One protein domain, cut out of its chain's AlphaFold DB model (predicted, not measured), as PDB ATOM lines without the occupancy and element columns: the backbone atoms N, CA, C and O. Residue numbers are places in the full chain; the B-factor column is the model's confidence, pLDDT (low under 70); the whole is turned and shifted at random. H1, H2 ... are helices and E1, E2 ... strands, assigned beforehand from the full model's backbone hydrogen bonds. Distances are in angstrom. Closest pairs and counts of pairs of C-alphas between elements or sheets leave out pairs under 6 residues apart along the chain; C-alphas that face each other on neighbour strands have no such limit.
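Overview. This is residues 2 to 78 of the 132 residues of an uncharacterized protein of Shewanella sp. Sh95 (UniProt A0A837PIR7). A small hairpin of two short strands, E1 and E2, and a longer helix, H1, lie on opposite sides of a second helix, H2, with the beginning of H1 near the middle of H2 and the two helices steeply angled to each other. An extended stretch with no named element, residues 2 to 13, runs alongside H1 toward the hairpin, and the long link from H1 to H2 swings out in a loop of which residues 55 to 60 stick out free. The printed part has 77 residues, with two named strands and two named helices in the order E1, E2, H1, H2; the sheet, in the order E1 - E2, is antiparallel. The class is mostly helix, but under half of the residues, 32 of 77, are in named elements. The whole is compact, with a radius of gyration of the C-alphas of 13.1 A and spans of 36 by 28 by 22 A.

Along the chain. E1 is residues 14 to 16, 6.3 A from first to last C-alpha, and begins with C-alpha 14 at (31.411, 44.210, -10.301). E2 is residues 21 to 23, 6.2 A long. H1, residues 31 to 44, measures 19.7 A and begins with C-alpha 31 at (31.415, 44.573, 2.684). H2, residues 62 to 73, measures 17.0 A and ends with C-alpha 73 at (41.555, 48.238, -3.149).

Arrangement. E1 and E2 are a hairpin with a tight link, antiparallel neighbours at 134 degrees between their directions. N 14 and O 23 are within hydrogen-bond range at 3.1 A, and so are N 23 and O 14 at 2.8 A. H2 has 4 pairs of C-alphas within 8 A with E1, the closest being those of Cys 16 and Asn 67, 6.5 A apart. With E2 it has 2 such pairs, the closest being the C-alphas of Phe 23 and Tyr 64, 7.3 A apart. H1 and H2 only just touch, with 3 pairs of C-alphas within 8 A, by residues 31 to 34 of H1 and 65 to 69 of H2 alone; the closest C-alphas are those of Ala 34 and Trp 69, 6.1 A apart. They run the same way at a steep tilt of 63 degrees. E1 and H1 are apart. In H1 and H2 every O i to N i+4 pair is within hydrogen-bond range.

Size, cuts and confidence. The two C-alphas farthest apart are those of Ser 2 and Trp 58, at 37.2 A. The printed part has no cut. The link from E2 to H1 is short, and the link from H1 to H2, residues 45 to 61, is long. The mean pLDDT of the printed part is 89.7; residues 2 to 3 and 17 to 19 are under 70.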
ATOM      1  N   SER A   2      46.153  59.572   5.881       46.97
ATOM      2  CA  SER A   2      44.980  60.030   6.627       46.97
ATOM      3  C   SER A   2      44.328  58.916   7.449       46.97
ATOM      4  O   SER A   2      44.228  57.781   6.994       46.97
ATOM      5  N   ASP A   3      43.878  59.281   8.652       58.72
ATOM      6  CA  ASP A   3      43.084  58.485   9.602       58.72
ATOM      7  C   ASP A   3      41.661  58.177   9.081       58.72
ATOM      8  O   ASP A   3      40.705  58.060   9.853       58.72
ATOM      9  N   ASP A   4      41.482  58.092   7.763       76.00
ATOM     10  CA  ASP A   4      40.169  57.951   7.153       76.00
ATOM     11  C   ASP A   4      39.780  56.474   7.132       76.00
ATOM     12  O   ASP A   4      40.344  55.654   6.407       76.00
ATOM     13  N   ILE A   5      38.788  56.140   7.953       86.62
ATOM     14  CA  ILE A   5      38.143  54.829   7.958       86.62
ATOM     15  C   ILE A   5      37.580  54.566   6.557       86.62
ATOM     16  O   ILE A   5      36.696  55.280   6.083       86.62
ATOM     17  N   VAL A   6      38.070  53.513   5.906       93.50
ATOM     18  CA  VAL A   6      37.579  53.083   4.597       93.50
ATOM     19  C   VAL A   6      36.307  52.266   4.784       93.50
ATOM     20  O   VAL A   6      36.305  51.257   5.495       93.50
ATOM     21  N   GLU A   7      35.233  52.667   4.106       95.31
ATOM     22  CA  GLU A   7      33.993  51.897   4.013       95.31
ATOM     23  C   GLU A   7      33.765  51.419   2.578       95.31
ATOM     24  O   GLU A   7      33.540  52.206   1.656       95.31
ATOM     25  N   PHE A   8      33.792  50.102   2.379       95.56
ATOM     26  CA  PHE A   8      33.490  49.501   1.087       95.56
ATOM     27  C   PHE A   8      31.984  49.401   0.860       95.56
ATOM     28  O   PHE A   8      31.217  49.019   1.744       95.56
ATOM     29  N   ASN A   9      31.564  49.653  -0.379       94.81
ATOM     30  CA  ASN A   9      30.180  49.499  -0.807       94.81
ATOM     31  C   ASN A   9      30.081  48.451  -1.918       94.81
ATOM     32  O   ASN A   9      30.538  48.667  -3.038       94.81
ATOM     33  N   TRP A  10      29.445  47.320  -1.611       96.00
ATOM     34  CA  TRP A  10      29.286  46.199  -2.542       96.00
ATOM     35  C   TRP A  10      27.861  46.023  -3.086       96.00
ATOM     36  O   TRP A  10      27.494  44.935  -3.543       96.00
ATOM     37  N   LYS A  11      27.043  47.084  -3.054       95.31
ATOM     38  CA  LYS A  11      25.642  47.051  -3.518       95.31
ATOM     39  C   LYS A  11      25.491  46.834  -5.018       95.31
ATOM     40  O   LYS A  11      24.487  46.264  -5.436       95.31
ATOM     41  N   GLU A  12      26.482  47.242  -5.800       94.38
ATOM     42  CA  GLU A  12      26.495  47.015  -7.240       94.38
ATOM     43  C   GLU A  12      27.285  45.747  -7.591       94.38
ATOM     44  O   GLU A  12      28.209  45.354  -6.855       94.38
ATOM     45  N   PRO A  13      26.908  45.057  -8.682       94.19
ATOM     46  CA  PRO A  13      27.731  44.000  -9.241       94.19
ATOM     47  C   PRO A  13      29.024  44.592  -9.813       94.19
ATOM     48  O   PRO A  13      29.055  45.734 -10.267       94.19
ATOM     49  N   VAL A  14      30.093  43.803  -9.794       92.75
ATOM     50  CA  VAL A  14      31.411  44.210 -10.301       92.75
ATOM     51  C   VAL A  14      32.004  43.084 -11.127       92.75
ATOM     52  O   VAL A  14      31.761  41.911 -10.845       92.75
ATOM     53  N   PHE A  15      32.773  43.433 -12.150       88.38
ATOM     54  CA  PHE A  15      33.573  42.452 -12.863       88.38
ATOM     55  C   PHE A  15      34.858  42.188 -12.076       88.38
ATOM     56  O   PHE A  15      35.563  43.130 -11.724       88.38
ATOM     57  N   CYS A  16      35.148  40.919 -11.807       78.12
ATOM     58  CA  CYS A  16      36.368  40.467 -11.139       78.12
ATOM     59  C   CYS A  16      37.189  39.584 -12.093       78.12
ATOM     60  O   CYS A  16      36.721  39.239 -13.183       78.12
ATOM     61  N   ALA A  17      38.387  39.178 -11.651       66.56
ATOM     62  CA  ALA A  17      39.268  38.252 -12.371       66.56
ATOM     63  C   ALA A  17      39.559  38.738 -13.802       66.56
ATOM     64  O   ALA A  17      39.176  38.099 -14.779       66.56
ATOM     65  N   GLU A  18      40.167  39.925 -13.903       66.31
ATOM     66  CA  GLU A  18      40.527  40.563 -15.183       66.31
ATOM     67  C   GLU A  18      39.327  40.811 -16.114       66.31
ATOM     68  O   GLU A  18      39.439  40.818 -17.336       66.31
ATOM     69  N   GLY A  19      38.142  41.024 -15.539       67.88
ATOM     70  CA  GLY A  19      36.942  41.341 -16.310       67.88
ATOM     71  C   GLY A  19      36.175  40.126 -16.837       67.88
ATOM     72  O   GLY A  19      35.177  40.305 -17.533       67.88
ATOM     73  N   MET A  20      36.610  38.902 -16.522       72.25
ATOM     74  CA  MET A  20      36.029  37.685 -17.103       72.25
ATOM     75  C   MET A  20      34.745  37.219 -16.408       72.25
ATOM     76  O   MET A  20      33.928  36.535 -17.027       72.25
ATOM     77  N   GLU A  21      34.545  37.575 -15.137       84.94
ATOM     78  CA  GLU A  21      33.418  37.079 -14.344       84.94
ATOM     79  C   GLU A  21      32.679  38.223 -13.642       84.94
ATOM     80  O   GLU A  21      33.275  39.049 -12.949       84.94
ATOM     81  N   LEU A  22      31.353  38.264 -13.804       90.06
ATOM     82  CA  LEU A  22      30.489  39.228 -13.126       90.06
ATOM     83  C   LEU A  22      30.112  38.705 -11.738       90.06
ATOM     84  O   LEU A  22      29.320  37.770 -11.603       90.06
ATOM     85  N   PHE A  23      30.622  39.354 -10.697       90.44
ATOM     86  CA  PHE A  23      30.272  39.032  -9.321       90.44
ATOM     87  C   PHE A  23      28.997  39.792  -8.938       90.44
ATOM     88  O   PHE A  23      28.926  41.015  -9.100       90.44
ATOM     89  N   PRO A  24      27.971  39.102  -8.405       93.75
ATOM     90  CA  PRO A  24      26.701  39.733  -8.074       93.75
ATOM     91  C   PRO A  24      26.847  40.707  -6.904       93.75
ATOM     92  O   PRO A  24      27.784  40.613  -6.103       93.75
ATOM     93  N   ARG A  25      25.865  41.602  -6.754       95.31
ATOM     94  CA  ARG A  25      25.737  42.464  -5.572       95.31
ATOM     95  C   ARG A  25      25.823  41.679  -4.265       95.31
ATOM     96  O   ARG A  25      25.387  40.529  -4.187       95.31
ATOM     97  N   ASP A  26      26.351  42.321  -3.237       96.00
ATOM     98  CA  ASP A  26      26.452  41.727  -1.913       96.00
ATOM     99  C   ASP A  26      25.088  41.706  -1.221       96.00
ATOM    100  O   ASP A  26      24.507  42.740  -0.899       96.00
ATOM    101  N   THR A  27      24.562  40.501  -1.014       94.06
ATOM    102  CA  THR A  27      23.274  40.267  -0.355       94.06
ATOM    103  C   THR A  27      23.410  39.919   1.123       94.06
ATOM    104  O   THR A  27      22.398  39.877   1.818       94.06
ATOM    105  N   LEU A  28      24.630  39.656   1.609       94.50
ATOM    106  CA  LEU A  28      24.883  39.224   2.988       94.50
ATOM    107  C   LEU A  28      25.642  40.268   3.813       94.50
ATOM    108  O   LEU A  28      26.129  39.932   4.892       94.50
ATOM    109  N   ASP A  29      25.747  41.502   3.313       95.06
ATOM    110  CA  ASP A  29      26.402  42.617   4.005       95.06
ATOM    111  C   ASP A  29      27.836  42.256   4.444       95.06
ATOM    112  O   ASP A  29      28.270  42.487   5.573       95.06
ATOM    113  N   ARG A  30      28.577  41.590   3.552       96.06
ATOM    114  CA  ARG A  30      29.965  41.174   3.772       96.06
ATOM    115  C   ARG A  30      30.952  42.322   3.590       96.06
ATOM    116  O   ARG A  30      32.033  42.255   4.174       96.06
ATOM    117  N   ALA A  31      30.592  43.371   2.849       97.25
ATOM    118  CA  ALA A  31      31.415  44.573   2.684       97.25
ATOM    119  C   ALA A  31      31.858  45.180   4.028       97.25
ATOM    120  O   ALA A  31      32.993  45.641   4.159       97.25
ATOM    121  N   ARG A  32      31.012  45.088   5.066       96.88
ATOM    122  CA  ARG A  32      31.360  45.528   6.427       96.88
ATOM    123  C   ARG A  32      32.557  44.778   7.011       96.88
ATOM    124  O   ARG A  32      33.381  45.375   7.693       96.88
ATOM    125  N   TYR A  33      32.676  43.474   6.734       96.31
ATOM    126  CA  TYR A  33      33.788  42.666   7.230       96.31
ATOM    127  C   TYR A  33      35.071  43.017   6.486       96.31
ATOM    128  O   TYR A  33      36.115  43.124   7.117       96.31
ATOM    129  N   ALA A  34      34.996  43.239   5.171       96.69
ATOM    130  CA  ALA A  34      36.147  43.695   4.397       96.69
ATOM    131  C   ALA A  34      36.617  45.078   4.865       96.69
ATOM    132  O   ALA A  34      37.811  45.270   5.062       96.69
ATOM    133  N   SER A  35      35.687  45.999   5.132       97.31
ATOM    134  CA  SER A  35      35.994  47.337   5.657       97.31
ATOM    135  C   SER A  35      36.674  47.244   7.024       97.31
ATOM    136  O   SER A  35      37.749  47.797   7.231       97.31
ATOM    137  N   PHE A  36      36.099  46.462   7.946       96.44
ATOM    138  CA  PHE A  36      36.692  46.216   9.259       96.44
ATOM    139  C   PHE A  36      38.109  45.639   9.154       96.44
ATOM    140  O   PHE A  36      39.034  46.170   9.764       96.44
ATOM    141  N   LEU A  37      38.288  44.571   8.368       96.06
ATOM    142  CA  LEU A  37      39.588  43.921   8.215       96.06
ATOM    143  C   LEU A  37      40.606  44.846   7.543       96.06
ATOM    144  O   LEU A  37      41.754  44.872   7.968       96.06
ATOM    145  N   HIS A  38      40.204  45.619   6.536       95.06
ATOM    146  CA  HIS A  38      41.088  46.565   5.863       95.06
ATOM    147  C   HIS A  38      41.589  47.643   6.817       95.06
ATOM    148  O   HIS A  38      42.796  47.812   6.946       95.06
ATOM    149  N   ASN A  39      40.686  48.299   7.549       94.69
ATOM    150  CA  ASN A  39      41.071  49.325   8.518       94.69
ATOM    151  C   ASN A  39      41.923  48.737   9.652       94.69
ATOM    152  O   ASN A  39      42.911  49.337  10.067       94.69
ATOM    153  N   TYR A  40      41.597  47.524  10.115       94.06
ATOM    154  CA  TYR A  40      42.420  46.814  11.092       94.06
ATOM    155  C   TYR A  40      43.842  46.568  10.562       94.06
ATOM    156  O   TYR A  40      44.812  46.831  11.272       94.06
ATOM    157  N   LEU A  41      43.984  46.090   9.323       93.00
ATOM    158  CA  LEU A  41      45.287  45.844   8.704       93.00
ATOM    159  C   LEU A  41      46.054  47.144   8.445       93.00
ATOM    160  O   LEU A  41      47.250  47.182   8.704       93.00
ATOM    161  N   ALA A  42      45.382  48.211   8.009       90.75
ATOM    162  CA  ALA A  42      46.004  49.510   7.766       90.75
ATOM    163  C   ALA A  42      46.694  50.067   9.021       90.75
ATOM    164  O   ALA A  42      47.758  50.664   8.912       90.75
ATOM    165  N   VAL A  43      46.130  49.816  10.208       90.44
ATOM    166  CA  VAL A  43      46.721  50.228  11.490       90.44
ATOM    167  C   VAL A  43      47.789  49.243  11.975       90.44
ATOM    168  O   VAL A  43      48.843  49.657  12.446       90.44
ATOM    169  N   ASN A  44      47.536  47.934  11.878       90.12
ATOM    170  CA  ASN A  44      48.371  46.917  12.533       90.12
ATOM    171  C   ASN A  44      49.501  46.351  11.655       90.12
ATOM    172  O   ASN A  44      50.366  45.649  12.173       90.12
ATOM    173  N   ALA A  45      49.505  46.604  10.343       88.75
ATOM    174  CA  ALA A  45      50.510  46.067   9.420       88.75
ATOM    175  C   ALA A  45      51.679  47.029   9.134       88.75
ATOM    176  O   ALA A  45      52.605  46.645   8.418       88.75
ATOM    177  N   ILE A  46      51.648  48.253   9.681       81.31
ATOM    178  CA  ILE A  46      52.620  49.323   9.387       81.31
ATOM    179  C   ILE A  46      54.055  48.894   9.734       81.31
ATOM    180  O   ILE A  46      54.966  49.101   8.935       81.31
ATOM    181  N   ASP A  47      54.253  48.224  10.873       79.94
ATOM    182  CA  ASP A  47      55.585  47.977  11.451       79.94
ATOM    183  C   ASP A  47      56.200  46.604  11.110       79.94
ATOM    184  O   ASP A  47      57.110  46.133  11.794       79.94
ATOM    185  N   GLY A  48      55.739  45.928  10.052       80.56
ATOM    186  CA  GLY A  48      56.334  44.636   9.667       80.56
ATOM    187  C   GLY A  48      55.494  43.725   8.783       80.56
ATOM    188  O   GLY A  48      55.849  42.557   8.614       80.56
ATOM    189  N   GLY A  49      54.396  44.229   8.218       86.62
ATOM    190  CA  GLY A  49      53.427  43.404   7.506       86.62
ATOM    191  C   GLY A  49      52.575  42.565   8.458       86.62
ATOM    192  O   GLY A  49      52.821  42.476   9.659       86.62
ATOM    193  N   TYR A  50      51.523  41.956   7.919       92.38
ATOM    194  CA  TYR A  50      50.571  41.187   8.712       92.38
ATOM    195  C   TYR A  50      50.110  39.954   7.943       92.38
ATOM    196  O   TYR A  50      49.800  40.036   6.755       92.38
ATOM    197  N   VAL A  51      50.021  38.814   8.633       92.06
ATOM    198  CA  VAL A  51      49.481  37.570   8.072       92.06
ATOM    199  C   VAL A  51      48.131  37.281   8.713       92.06
ATOM    200  O   VAL A  51      48.027  37.094   9.924       92.06
ATOM    201  N   LEU A  52      47.086  37.232   7.888       92.62
ATOM    202  CA  LEU A  52      45.717  36.951   8.309       92.62
ATOM    203  C   LEU A  52      45.231  35.641   7.687       92.62
ATOM    204  O   LEU A  52      45.298  35.464   6.474       92.62
ATOM    205  N   ASN A  53      44.672  34.754   8.513       94.62
ATOM    206  CA  ASN A  53      43.971  33.563   8.041       94.62
ATOM    207  C   ASN A  53      42.451  33.759   8.145       94.62
ATOM    208  O   ASN A  53      41.928  34.027   9.228       94.62
ATOM    209  N   LEU A  54      41.736  33.580   7.033       92.12
ATOM    210  CA  LEU A  54      40.277  33.645   6.967       92.12
ATOM    211  C   LEU A  54      39.688  32.248   6.761       92.12
ATOM    212  O   LEU A  54      39.729  31.691   5.665       92.12
ATOM    213  N   ASN A  55      39.083  31.695   7.814       91.94
ATOM    214  CA  ASN A  55      38.467  30.372   7.771       91.94
ATOM    215  C   ASN A  55      36.937  30.447   7.636       91.94
ATOM    216  O   ASN A  55      36.274  31.217   8.327       91.94
ATOM    217  N   ALA A  56      36.364  29.598   6.780       90.50
ATOM    218  CA  ALA A  56      34.918  29.405   6.666       90.50
ATOM    219  C   ALA A  56      34.595  28.048   6.016       90.50
ATOM    220  O   ALA A  56      35.445  27.447   5.359       90.50
ATOM    221  N   LYS A  57      33.343  27.584   6.105       93.00
ATOM    222  CA  LYS A  57      32.888  26.323   5.479       93.00
ATOM    223  C   LYS A  57      32.910  26.371   3.946       93.00
ATOM    224  O   LYS A  57      32.829  27.448   3.353       93.00
ATOM    225  N   TRP A  58      33.011  25.220   3.281       90.31
ATOM    226  CA  TRP A  58      32.875  25.147   1.820       90.31
ATOM    227  C   TRP A  58      31.538  25.752   1.362       90.31
ATOM    228  O   TRP A  58      30.535  25.634   2.063       90.31
ATOM    229  N   GLY A  59      31.535  26.457   0.229       90.69
ATOM    230  CA  GLY A  59      30.337  27.140  -0.279       90.69
ATOM    231  C   GLY A  59      29.938  28.426   0.461       90.69
ATOM    232  O   GLY A  59      28.969  29.067   0.076       90.69
ATOM    233  N   SER A  60      30.688  28.876   1.474       91.31
ATOM    234  CA  SER A  60      30.368  30.113   2.212       91.31
ATOM    235  C   SER A  60      30.607  31.415   1.428       91.31
ATOM    236  O   SER A  60      30.338  32.496   1.946       91.31
ATOM    237  N   GLY A  61      31.160  31.331   0.213       91.88
ATOM    238  CA  GLY A  61      31.516  32.497  -0.601       91.88
ATOM    239  C   GLY A  61      32.863  33.139  -0.249       91.88
ATOM    240  O   GLY A  61      32.998  34.349  -0.375       91.88
ATOM    241  N   LYS A  62      33.867  32.361   0.185       92.69
ATOM    242  CA  LYS A  62      35.233  32.877   0.432       92.69
ATOM    243  C   LYS A  62      35.856  33.503  -0.816       92.69
ATOM    244  O   LYS A  62      36.318  34.632  -0.749       92.69
ATOM    245  N   THR A  63      35.799  32.805  -1.953       91.31
ATOM    246  CA  THR A  63      36.297  33.316  -3.240       91.31
ATOM    247  C   THR A  63      35.613  34.628  -3.607       91.31
ATOM    248  O   THR A  63      36.288  35.593  -3.938       91.31
ATOM    249  N   TYR A  64      34.287  34.701  -3.439       93.25
ATOM    250  CA  TYR A  64      33.527  35.943  -3.574       93.25
ATOM    251  C   TYR A  64      34.067  37.058  -2.688       93.25
ATOM    252  O   TYR A  64      34.360  38.139  -3.180       93.25
ATOM    253  N   PHE A  65      34.224  36.791  -1.396       95.31
ATOM    254  CA  PHE A  65      34.679  37.791  -0.441       95.31
ATOM    255  C   PHE A  65      36.072  38.341  -0.781       95.31
ATOM    256  O   PHE A  65      36.242  39.555  -0.826       95.31
ATOM    257  N   ILE A  66      37.037  37.460  -1.066       94.25
ATOM    258  CA  ILE A  66      38.415  37.856  -1.394       94.25
ATOM    259  C   ILE A  66      38.469  38.648  -2.701       94.25
ATOM    260  O   ILE A  66      39.100  39.699  -2.734       94.25
ATOM    261  N   ASN A  67      37.767  38.202  -3.749       93.62
ATOM    262  CA  ASN A  67      37.757  38.916  -5.029       93.62
ATOM    263  C   ASN A  67      37.094  40.292  -4.900       93.62
ATOM    264  O   ASN A  67      37.659  41.282  -5.347       93.62
ATOM    265  N   ARG A  68      35.943  40.391  -4.220       95.25
ATOM    266  CA  ARG A  68      35.286  41.686  -3.972       95.25
ATOM    267  C   ARG A  68      36.175  42.645  -3.187       95.25
ATOM    268  O   ARG A  68      36.179  43.841  -3.474       95.25
ATOM    269  N   TRP A  69      36.919  42.130  -2.211       95.75
ATOM    270  CA  TRP A  69      37.842  42.940  -1.430       95.75
ATOM    271  C   TRP A  69      39.033  43.410  -2.265       95.75
ATOM    272  O   TRP A  69      39.294  44.608  -2.279       95.75
ATOM    273  N   MET A  70      39.671  42.519  -3.027       93.94
ATOM    274  CA  MET A  70      40.733  42.869  -3.978       93.94
ATOM    275  C   MET A  70      40.291  43.979  -4.940       93.94
ATOM    276  O   MET A  70      40.963  45.003  -5.038       93.94
ATOM    277  N   GLU A  71      39.135  43.818  -5.586       93.06
ATOM    278  CA  GLU A  71      38.581  44.822  -6.504       93.06
ATOM    279  C   GLU A  71      38.337  46.180  -5.831       93.06
ATOM    280  O   GLU A  71      38.405  47.212  -6.487       93.06
ATOM    281  N   SER A  72      38.084  46.200  -4.520       94.44
ATOM    282  CA  SER A  72      37.836  47.444  -3.781       94.44
ATOM    283  C   SER A  72      39.105  48.234  -3.462       94.44
ATOM    284  O   SER A  72      39.002  49.399  -3.086       94.44
ATOM    285  N   ILE A  73      40.286  47.614  -3.556       93.75
ATOM    286  CA  ILE A  73      41.555  48.238  -3.149       93.75
ATOM    287  C   ILE A  73      42.591  48.312  -4.273       93.75
ATOM    288  O   ILE A  73      43.527  49.098  -4.153       93.75
ATOM    289  N   LYS A  74      42.431  47.550  -5.364       90.31
ATOM    290  CA  LYS A  74      43.429  47.432  -6.443       90.31
ATOM    291  C   LYS A  74      43.831  48.759  -7.103       90.31
ATOM    292  O   LYS A  74      44.955  48.888  -7.565       90.31
ATOM    293  N   ASP A  75      42.943  49.754  -7.114       88.94
ATOM    294  CA  ASP A  75      43.225  51.064  -7.721       88.94
ATOM    295  C   ASP A  75      44.109  51.952  -6.826       88.94
ATOM    296  O   ASP A  75      44.641  52.966  -7.268       88.94
ATOM    297  N   THR A  76      44.254  51.588  -5.549       89.19
ATOM    298  CA  THR A  76      45.009  52.356  -4.543       89.19
ATOM    299  C   THR A  76      46.173  51.575  -3.944       89.19
ATOM    300  O   THR A  76      47.091  52.176  -3.391       89.19
ATOM    301  N   HIS A  77      46.154  50.249  -4.061       88.38
ATOM    302  CA  HIS A  77      47.153  49.346  -3.512       88.38
ATOM    303  C   HIS A  77      47.555  48.321  -4.571       88.38
ATOM    304  O   HIS A  77      46.668  47.745  -5.199       88.38
ATOM    305  N   PRO A  78      48.854  48.006  -4.717       88.62
ATOM    306  CA  PRO A  78      49.262  46.836  -5.474       88.62
ATOM    307  C   PRO A  78      48.704  45.573  -4.813       88.62
ATOM    308  O   PRO A  78      48.938  45.339  -3.623       88.62
TER     309      PRO A  78